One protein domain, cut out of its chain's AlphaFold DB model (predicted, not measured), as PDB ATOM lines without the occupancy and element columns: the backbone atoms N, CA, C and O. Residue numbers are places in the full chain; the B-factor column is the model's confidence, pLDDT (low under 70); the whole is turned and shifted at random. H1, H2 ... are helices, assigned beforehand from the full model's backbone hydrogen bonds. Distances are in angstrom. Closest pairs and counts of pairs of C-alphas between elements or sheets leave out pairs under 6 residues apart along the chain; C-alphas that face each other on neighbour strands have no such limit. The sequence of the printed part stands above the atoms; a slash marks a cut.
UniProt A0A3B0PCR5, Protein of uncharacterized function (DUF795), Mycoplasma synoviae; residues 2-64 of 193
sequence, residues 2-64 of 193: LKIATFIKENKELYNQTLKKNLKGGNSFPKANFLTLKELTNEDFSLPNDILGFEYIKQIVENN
ATOM      1  N   LEU A   2     -12.994 -18.630 -27.610       90.81
ATOM      2  CA  LEU A   2     -14.081 -17.635 -27.782       90.81
ATOM      3  C   LEU A   2     -14.891 -17.834 -29.073       90.81
ATOM      4  O   LEU A   2     -16.099 -18.007 -29.003       90.81
ATOM      5  N   LYS A   3     -14.214 -17.925 -30.227       90.31
ATOM      6  CA  LYS A   3     -14.857 -18.192 -31.529       90.31
ATOM      7  C   LYS A   3     -15.757 -19.436 -31.508       90.31
ATOM      8  O   LYS A   3     -16.837 -19.430 -32.077       90.31
ATOM      9  N   ILE A   4     -15.323 -20.484 -30.811       89.38
ATOM     10  CA  ILE A   4     -16.048 -21.757 -30.714       89.38
ATOM     11  C   ILE A   4     -17.269 -21.624 -29.809       89.38
ATOM     12  O   ILE A   4     -18.338 -22.117 -30.144       89.38
ATOM     13  N   ALA A   5     -17.129 -20.944 -28.672       92.38
ATOM     14  CA  ALA A   5     -18.258 -20.665 -27.796       92.38
ATOM     15  C   ALA A   5     -19.328 -19.824 -28.515       92.38
ATOM     16  O   ALA A   5     -20.513 -20.132 -28.399       92.38
ATOM     17  N   THR A   6     -18.916 -18.828 -29.309       93.88
ATOM     18  CA  THR A   6     -19.819 -18.042 -30.164       93.88
ATOM     19  C   THR A   6     -20.497 -18.920 -31.213       93.88
ATOM     20  O   THR A   6     -21.722 -18.936 -31.280       93.88
ATOM     21  N   PHE A   7     -19.730 -19.743 -31.935       92.06
ATOM     22  CA  PHE A   7     -20.276 -20.689 -32.909       92.06
ATOM     23  C   PHE A   7     -21.332 -21.615 -32.288       92.06
ATOM     24  O   PHE A   7     -22.403 -21.797 -32.859       92.06
ATOM     25  N   ILE A   8     -21.078 -22.175 -31.101       91.94
ATOM     26  CA  ILE A   8     -22.046 -23.042 -30.410       91.94
ATOM     27  C   ILE A   8     -23.294 -22.269 -29.990       91.94
ATOM     28  O   ILE A   8     -24.393 -22.814 -30.080       91.94
ATOM     29  N   LYS A   9     -23.146 -21.022 -29.526       94.25
ATOM     30  CA  LYS A   9     -24.286 -20.167 -29.174       94.25
ATOM     31  C   LYS A   9     -25.199 -19.946 -30.381       94.25
ATOM     32  O   LYS A   9     -26.414 -20.039 -30.237       94.25
ATOM     33  N   GLU A  10     -24.613 -19.710 -31.550       95.06
ATOM     34  CA  GLU A  10     -25.327 -19.504 -32.816       95.06
ATOM     35  C   GLU A  10     -25.894 -20.814 -33.398       95.06
ATOM     36  O   GLU A  10     -26.934 -20.799 -34.046       95.06
ATOM     37  N   ASN A  11     -25.265 -21.962 -33.114       94.12
ATOM     38  CA  ASN A  11     -25.598 -23.274 -33.693       94.12
ATOM     39  C   ASN A  11     -26.027 -24.305 -32.628       94.12
ATOM     40  O   ASN A  11     -25.650 -25.482 -32.676       94.12
ATOM     41  N   LYS A  12     -26.816 -23.874 -31.635       92.94
ATOM     42  CA  LYS A  12     -27.151 -24.679 -30.443       92.94
ATOM     43  C   LYS A  12     -27.851 -25.999 -30.780       92.94
ATOM     44  O   LYS A  12     -27.582 -27.018 -30.140       92.94
ATOM     45  N   GLU A  13     -28.726 -26.006 -31.783       95.44
ATOM     46  CA  GLU A  13     -29.423 -27.221 -32.220       95.44
ATOM     47  C   GLU A  13     -28.467 -28.254 -32.813       95.44
ATOM     48  O   GLU A  13     -28.461 -29.401 -32.360       95.44
ATOM     49  N   LEU A  14     -27.610 -27.836 -33.751       95.06
ATOM     50  CA  LEU A  14     -26.588 -28.686 -34.360       95.06
ATOM     51  C   LEU A  14     -25.669 -29.287 -33.289       95.06
ATOM     52  O   LEU A  14     -25.469 -30.500 -33.241       95.06
ATOM     53  N   TYR A  15     -25.181 -28.455 -32.365       93.88
ATOM     54  CA  TYR A  15     -24.367 -28.913 -31.240       93.88
ATOM     55  C   TYR A  15     -25.085 -29.975 -30.390       93.88
ATOM     56  O   TYR A  15     -24.520 -31.036 -30.103       93.88
ATOM     57  N   ASN A  16     -26.343 -29.729 -30.016       94.12
ATOM     58  CA  ASN A  16     -27.122 -30.651 -29.189       94.12
ATOM     59  C   ASN A  16     -27.402 -31.983 -29.901       94.12
ATOM     60  O   ASN A  16     -27.339 -33.044 -29.270       94.12
ATOM     61  N   GLN A  17     -27.689 -31.953 -31.205       96.31
ATOM     62  CA  GLN A  17     -27.909 -33.155 -32.012       96.31
ATOM     63  C   GLN A  17     -26.640 -34.014 -32.085       96.31
ATOM     64  O   GLN A  17     -26.686 -35.213 -31.782       96.31
ATOM     65  N   THR A  18     -25.493 -33.399 -32.383       94.69
ATOM     66  CA  THR A  18     -24.194 -34.083 -32.447       94.69
ATOM     67  C   THR A  18     -23.775 -34.634 -31.082       94.69
ATOM     68  O   THR A  18     -23.354 -35.788 -30.971       94.69
ATOM     69  N   LEU A  19     -23.986 -33.882 -29.995       94.06
ATOM     70  CA  LEU A  19     -23.760 -34.371 -28.629       94.06
ATOM     71  C   LEU A  19     -24.627 -35.586 -28.294       94.06
ATOM     72  O   LEU A  19     -24.126 -36.576 -27.758       94.06
ATOM     73  N   LYS A  20     -25.915 -35.557 -28.646       94.69
ATOM     74  CA  LYS A  20     -26.828 -36.684 -28.415       94.69
ATOM     75  C   LYS A  20     -26.396 -37.932 -29.189       94.69
ATOM     76  O   LYS A  20     -26.441 -39.028 -28.630       94.69
ATOM     77  N   LYS A  21     -25.939 -37.779 -30.438       95.31
ATOM     78  CA  LYS A  21     -25.333 -38.857 -31.244       95.31
ATOM     79  C   LYS A  21     -24.119 -39.457 -30.524       95.31
ATOM     80  O   LYS A  21     -24.079 -40.667 -30.304       95.31
ATOM     81  N   ASN A  22     -23.188 -38.621 -30.067       93.06
ATOM     82  CA  ASN A  22     -21.971 -39.077 -29.388       93.06
ATOM     83  C   ASN A  22     -22.235 -39.725 -28.014       93.06
ATOM     84  O   ASN A  22     -21.522 -40.658 -27.634       93.06
ATOM     85  N   LEU A  23     -23.279 -39.302 -27.291       91.31
ATOM     86  CA  LEU A  23     -23.727 -39.924 -26.035       91.31
ATOM     87  C   LEU A  23     -24.388 -41.293 -26.253       91.31
ATOM     88  O   LEU A  23     -24.143 -42.225 -25.483       91.31
ATOM     89  N   LYS A  24     -25.193 -41.451 -27.316       90.81
ATOM     90  CA  LYS A  24     -25.824 -42.740 -27.665       90.81
ATOM     91  C   LYS A  24     -24.797 -43.852 -27.900       90.81
ATOM     92  O   LYS A  24     -25.094 -45.005 -27.607       90.81
ATOM     93  N   GLY A  25     -23.577 -43.506 -28.313       84.88
ATOM     94  CA  GLY A  25     -22.443 -44.435 -28.417       84.88
ATOM     95  C   GLY A  25     -21.889 -44.955 -27.079       84.88
ATOM     96  O   GLY A  25     -20.828 -45.577 -27.059       84.88
ATOM     97  N   GLY A  26     -22.547 -44.670 -25.947       85.81
ATOM     98  CA  GLY A  26     -22.134 -45.121 -24.612       85.81
ATOM     99  C   GLY A  26     -20.908 -44.394 -24.060       85.81
ATOM    100  O   GLY A  26     -20.330 -44.830 -23.064       85.81
ATOM    101  N   ASN A  27     -20.491 -43.303 -24.705       88.56
ATOM    102  CA  ASN A  27     -19.388 -42.473 -24.250       88.56
ATOM    103  C   ASN A  27     -19.803 -41.681 -23.007       88.56
ATOM    104  O   ASN A  27     -20.910 -41.150 -22.939       88.56
ATOM    105  N   SER A  28     -18.893 -41.549 -22.041       86.56
ATOM    106  CA  SER A  28     -19.076 -40.587 -20.952       86.56
ATOM    107  C   SER A  28     -19.277 -39.166 -21.491       86.56
ATOM    108  O   SER A  28     -18.741 -38.818 -22.545       86.56
ATOM    109  N   PHE A  29     -19.994 -38.323 -20.743       86.81
ATOM    110  CA  PHE A  29     -20.263 -36.942 -21.155       86.81
ATOM    111  C   PHE A  29     -19.003 -36.160 -21.577       86.81
ATOM    112  O   PHE A  29     -19.030 -35.595 -22.667       86.81
ATOM    113  N   PRO A  30     -17.878 -36.169 -20.825       85.94
ATOM    114  CA  PRO A  30     -16.667 -35.467 -21.259       85.94
ATOM    115  C   PRO A  30     -16.144 -35.962 -22.612       85.94
ATOM    116  O   PRO A  30     -15.781 -35.157 -23.464       85.94
ATOM    117  N   LYS A  31     -16.154 -37.283 -22.843       87.25
ATOM    118  CA  LYS A  31     -15.702 -37.861 -24.114       87.25
ATOM    119  C   LYS A  31     -16.664 -37.537 -25.254       87.25
ATOM    120  O   LYS A  31     -16.205 -37.214 -26.343       87.25
ATOM    121  N   ALA A  32     -17.971 -37.616 -25.015       90.50
ATOM    122  CA  ALA A  32     -18.979 -37.268 -26.008       90.50
ATOM    123  C   ALA A  32     -18.893 -35.786 -26.398       90.50
ATOM    124  O   ALA A  32     -18.909 -35.474 -27.582       90.50
ATOM    125  N   ASN A  33     -18.721 -34.897 -25.416       88.44
ATOM    126  CA  ASN A  33     -18.547 -33.467 -25.648       88.44
ATOM    127  C   ASN A  33     -17.279 -33.172 -26.456       88.44
ATOM    128  O   ASN A  33     -17.334 -32.453 -27.447       88.44
ATOM    129  N   PHE A  34     -16.157 -33.795 -26.089       87.62
ATOM    130  CA  PHE A  34     -14.912 -33.694 -26.849       87.62
ATOM    131  C   PHE A  34     -15.092 -34.101 -28.319       87.62
ATOM    132  O   PHE A  34     -14.681 -33.368 -29.213       87.62
ATOM    133  N   LEU A  35     -15.732 -35.249 -28.574       89.94
ATOM    134  CA  LEU A  35     -15.995 -35.718 -29.937       89.94
ATOM    135  C   LEU A  35     -16.884 -34.740 -30.710       89.94
ATOM    136  O   LEU A  35     -16.590 -34.450 -31.862       89.94
ATOM    137  N   THR A  36     -17.914 -34.188 -30.066       90.94
ATOM    138  CA  THR A  36     -18.787 -33.175 -30.669       90.94
ATOM    139  C   THR A  36     -18.029 -31.907 -31.040       90.94
ATOM    140  O   THR A  36     -18.187 -31.412 -32.149       90.94
ATOM    141  N   LEU A  37     -17.194 -31.379 -30.143       88.25
ATOM    142  CA  LEU A  37     -16.405 -30.181 -30.432       88.25
ATOM    143  C   LEU A  37     -15.413 -30.437 -31.567       88.25
ATOM    144  O   LEU A  37     -15.323 -29.624 -32.484       88.25
ATOM    145  N   LYS A  38     -14.733 -31.586 -31.553       89.38
ATOM    146  CA  LYS A  38     -13.808 -31.976 -32.619       89.38
ATOM    147  C   LYS A  38     -14.516 -32.122 -33.970       89.38
ATOM    148  O   LYS A  38     -14.006 -31.631 -34.964       89.38
ATOM    149  N   GLU A  39     -15.702 -32.732 -34.001       90.88
ATOM    150  CA  GLU A  39     -16.518 -32.890 -35.218       90.88
ATOM    151  C   GLU A  39     -16.976 -31.539 -35.785       90.88
ATOM    152  O   GLU A  39     -16.956 -31.348 -36.995       90.88
ATOM    153  N   LEU A  40     -17.352 -30.588 -34.926       89.00
ATOM    154  CA  LEU A  40     -17.910 -29.302 -35.360       89.00
ATOM    155  C   LEU A  40     -16.863 -28.221 -35.636       89.00
ATOM    156  O   LEU A  40     -17.154 -27.268 -36.351       89.00
ATOM    157  N   THR A  41     -15.678 -28.322 -35.036       85.44
ATOM    158  CA  THR A  41     -14.676 -27.241 -35.073       85.44
ATOM    159  C   THR A  41     -13.300 -27.682 -35.546       85.44
ATOM    160  O   THR A  41     -12.467 -26.827 -35.817       85.44
ATOM    161  N   ASN A  42     -13.060 -28.993 -35.662       85.50
ATOM    162  CA  ASN A  42     -11.760 -29.595 -35.972       85.50
ATOM    163  C   ASN A  42     -10.638 -29.276 -34.959       85.50
ATOM    164  O   ASN A  42      -9.460 -29.470 -35.244       85.50
ATOM    165  N   GLU A  43     -11.001 -28.822 -33.760       82.12
ATOM    166  CA  GLU A  43     -10.075 -28.446 -32.687       82.12
ATOM    167  C   GLU A  43     -10.021 -29.527 -31.592       82.12
ATOM    168  O   GLU A  43     -11.006 -30.229 -31.331       82.12
ATOM    169  N   ASP A  44      -8.870 -29.666 -30.929       79.06
ATOM    170  CA  ASP A  44      -8.650 -30.651 -29.864       79.06
ATOM    171  C   ASP A  44      -8.669 -29.989 -28.475       79.06
ATOM    172  O   ASP A  44      -7.781 -29.217 -28.126       79.06
ATOM    173  N   PHE A  45      -9.680 -30.319 -27.663       73.06
ATOM    174  CA  PHE A  45      -9.818 -29.868 -26.268       73.06
ATOM    175  C   PHE A  45      -9.796 -31.036 -25.282       73.06
ATOM    176  O   PHE A  45     -10.660 -31.156 -24.411       73.06
ATOM    177  N   SER A  46      -8.861 -31.965 -25.449       71.62
ATOM    178  CA  SER A  46      -8.818 -33.176 -24.624       71.62
ATOM    179  C   SER A  46      -8.271 -32.955 -23.207       71.62
ATOM    180  O   SER A  46      -8.524 -33.787 -22.329       71.62
ATOM    181  N   LEU A  47      -7.557 -31.853 -22.945       80.75
ATOM    182  CA  LEU A  47      -6.932 -31.616 -21.643       80.75
ATOM    183  C   LEU A  47      -7.924 -31.055 -20.606       80.75
ATOM    184  O   LEU A  47      -8.708 -30.157 -20.913       80.75
ATOM    185  N   PRO A  48      -7.869 -31.496 -19.333       79.06
ATOM    186  CA  PRO A  48      -8.835 -31.080 -18.308       79.06
ATOM    187  C   PRO A  48      -8.946 -29.568 -18.072       79.06
ATOM    188  O   PRO A  48     -10.049 -29.067 -17.867       79.06
ATOM    189  N   ASN A  49      -7.830 -28.834 -18.116       85.12
ATOM    190  CA  ASN A  49      -7.854 -27.377 -17.943       85.12
ATOM    191  C   ASN A  49      -8.419 -26.658 -19.170       85.12
ATOM    192  O   ASN A  49      -9.052 -25.618 -19.008       85.12
ATOM    193  N   ASP A  50      -8.256 -27.231 -20.363       85.38
ATOM    194  CA  ASP A  50      -8.846 -26.686 -21.584       85.38
ATOM    195  C   ASP A  50     -10.358 -26.910 -21.592       85.38
ATOM    196  O   ASP A  50     -11.106 -26.002 -21.939       85.38
ATOM    197  N   ILE A  51     -10.821 -28.071 -21.108       84.44
ATOM    198  CA  ILE A  51     -12.250 -28.344 -20.895       84.44
ATOM    199  C   ILE A  51     -12.845 -27.331 -19.904       84.44
ATOM    200  O   ILE A  51     -13.893 -26.751 -20.181       84.44
ATOM    201  N   LEU A  52     -12.189 -27.087 -18.761       88.00
ATOM    202  CA  LEU A  52     -12.658 -26.105 -17.774       88.00
ATOM    203  C   LEU A  52     -12.653 -24.678 -18.330       88.00
ATOM    204  O   LEU A  52     -13.659 -23.979 -18.226       88.00
ATOM    205  N   GLY A  53     -11.545 -24.262 -18.950       90.94
ATOM    206  CA  GLY A  53     -11.411 -22.949 -19.577       90.94
ATOM    207  C   GLY A  53     -12.478 -22.720 -20.642       90.94
ATOM    208  O   GLY A  53     -13.098 -21.657 -20.692       90.94
ATOM    209  N   PHE A  54     -12.761 -23.746 -21.442       89.12
ATOM    210  CA  PHE A  54     -13.822 -23.702 -22.430       89.12
ATOM    211  C   PHE A  54     -15.213 -23.557 -21.802       89.12
ATOM    212  O   PHE A  54     -15.978 -22.710 -22.257       89.12
ATOM    213  N   GLU A  55     -15.547 -24.311 -20.747       90.50
ATOM    214  CA  GLU A  55     -16.846 -24.167 -20.070       90.50
ATOM    215  C   GLU A  55     -17.014 -22.775 -19.428       90.50
ATOM    216  O   GLU A  55     -18.108 -22.213 -19.496       90.50
ATOM    217  N   TYR A  56     -15.949 -22.158 -18.895       94.62
ATOM    218  CA  TYR A  56     -16.005 -20.761 -18.437       94.62
ATOM    219  C   TYR A  56     -16.328 -19.800 -19.583       94.62
ATOM    220  O   TYR A  56     -17.254 -18.995 -19.484       94.62
ATOM    221  N   ILE A  57     -15.596 -19.907 -20.695       94.81
ATOM    222  CA  ILE A  57     -15.784 -19.048 -21.870       94.81
ATOM    223  C   ILE A  57     -17.181 -19.238 -22.461       94.81
ATOM    224  O   ILE A  57     -17.835 -18.265 -22.831       94.81
ATOM    225  N   LYS A  58     -17.672 -20.477 -22.502       92.31
ATOM    226  CA  LYS A  58     -19.025 -20.796 -22.944       92.31
ATOM    227  C   LYS A  58     -20.080 -20.101 -22.086       92.31
ATOM    228  O   LYS A  58     -20.982 -19.497 -22.653       92.31
ATOM    229  N   GLN A  59     -19.947 -20.113 -20.756       96.19
ATOM    230  CA  GLN A  59     -20.876 -19.396 -19.873       96.19
ATOM    231  C   GLN A  59     -20.800 -17.873 -20.042       96.19
ATOM    232  O   GLN A  59     -21.841 -17.216 -20.048       96.19
ATOM    233  N   ILE A  60     -19.600 -17.313 -20.234       97.19
ATOM    234  CA  ILE A  60     -19.412 -15.883 -20.532       97.19
ATOM    235  C   ILE A  60     -20.161 -15.498 -21.811       97.19
ATOM    236  O   ILE A  60     -20.926 -14.533 -21.812       97.19
ATOM    237  N   VAL A  61     -19.977 -16.272 -22.883       96.56
ATOM    238  CA  VAL A  61     -20.596 -16.007 -24.185       96.56
ATOM    239  C   VAL A  61     -22.107 -16.239 -24.151       96.56
ATOM    240  O   VAL A  61     -22.857 -15.405 -24.656       96.56
ATOM    241  N   GLU A  62     -22.588 -17.326 -23.542       95.19
ATOM    242  CA  GLU A  62     -24.023 -17.643 -23.460       95.19
ATOM    243  C   GLU A  62     -24.798 -16.524 -22.749       95.19
ATOM    244  O   GLU A  62     -25.812 -16.063 -23.271       95.19
ATOM    245  N   ASN A  63     -24.249 -15.999 -21.650       96.50
ATOM    246  CA  ASN A  63     -24.888 -14.971 -20.825       96.50
ATOM    247  C   ASN A  63     -24.498 -13.523 -21.184       96.50
ATOM    248  O   ASN A  63     -24.952 -12.594 -20.522       96.50
ATOM    249  N   ASN A  64     -23.673 -13.306 -22.217       95.88
ATOM    250  CA  ASN A  64     -23.168 -11.981 -22.611       95.88
ATOM    251  C   ASN A  64     -22.469 -11.214 -21.464       95.88
ATOM    252  O   ASN A  64     -22.615  -9.994 -21.341       95.88
TER     253      ASN A  64
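AT A GLANCE: This is residues 2 to 64 of the 193 residues of the protein "Protein of uncharacterized function (DUF795)" of Mycoplasma synoviae (UniProt A0A3B0PCR5). H4, the longest helix, packs at a steep tilt on H1, and H2 and H3 make a second steeply tilted pair. The two pairs meet through few contacts, between H1 and both H2 and H3. The 63 printed residues, with four named helices in the order H1 to H4 and no named strand, are all helix by class and compact, with a radius of gyration of the C-alphas of 11.1 A and spans of 33 by 26 by 19 A.

IN THESE COORDINATES: H4, residues 48 to 62, is 20.9 A long and ends at C-alpha 62 (-24.023, -17.643, -23.460). H1, residues 2 to 10, begins at C-alpha 2 (-14.081, -17.635, -27.782). H2, residues 12 to 24, is 18.3 A long; H3, residues 29 to 41, 17.9 A.

HOW THE PARTS SIT: H4 touches H1 at a steep tilt of 52 degrees, the same way; the closest C-alphas, of Lys 58 and Ala 5, are 4.9 A apart. H1 is close but not clearly touching to H2, Ile 8 to Tyr 15 at 6.4 A between closest C-alphas, and to H3, Ile 4 to Thr 41 at 7.1 A. H2 touches H3 at a steep tilt of 49 degrees, opposite ways, with closest C-alphas of Asn 22 and Ala 32 4.9 A apart. H2 and H4 are apart; H3 and H4 only just, at 8.4 A. In H1, H2, H3 and H4 every O i to N i+4 pair is within hydrogen-bond range.

THE WHOLE: The farthest C-alphas, of Gly 26 and Asn 64, are 33.2 A apart. The printed part has no cut and no long link; no printed residue is under 70 in pLDDT.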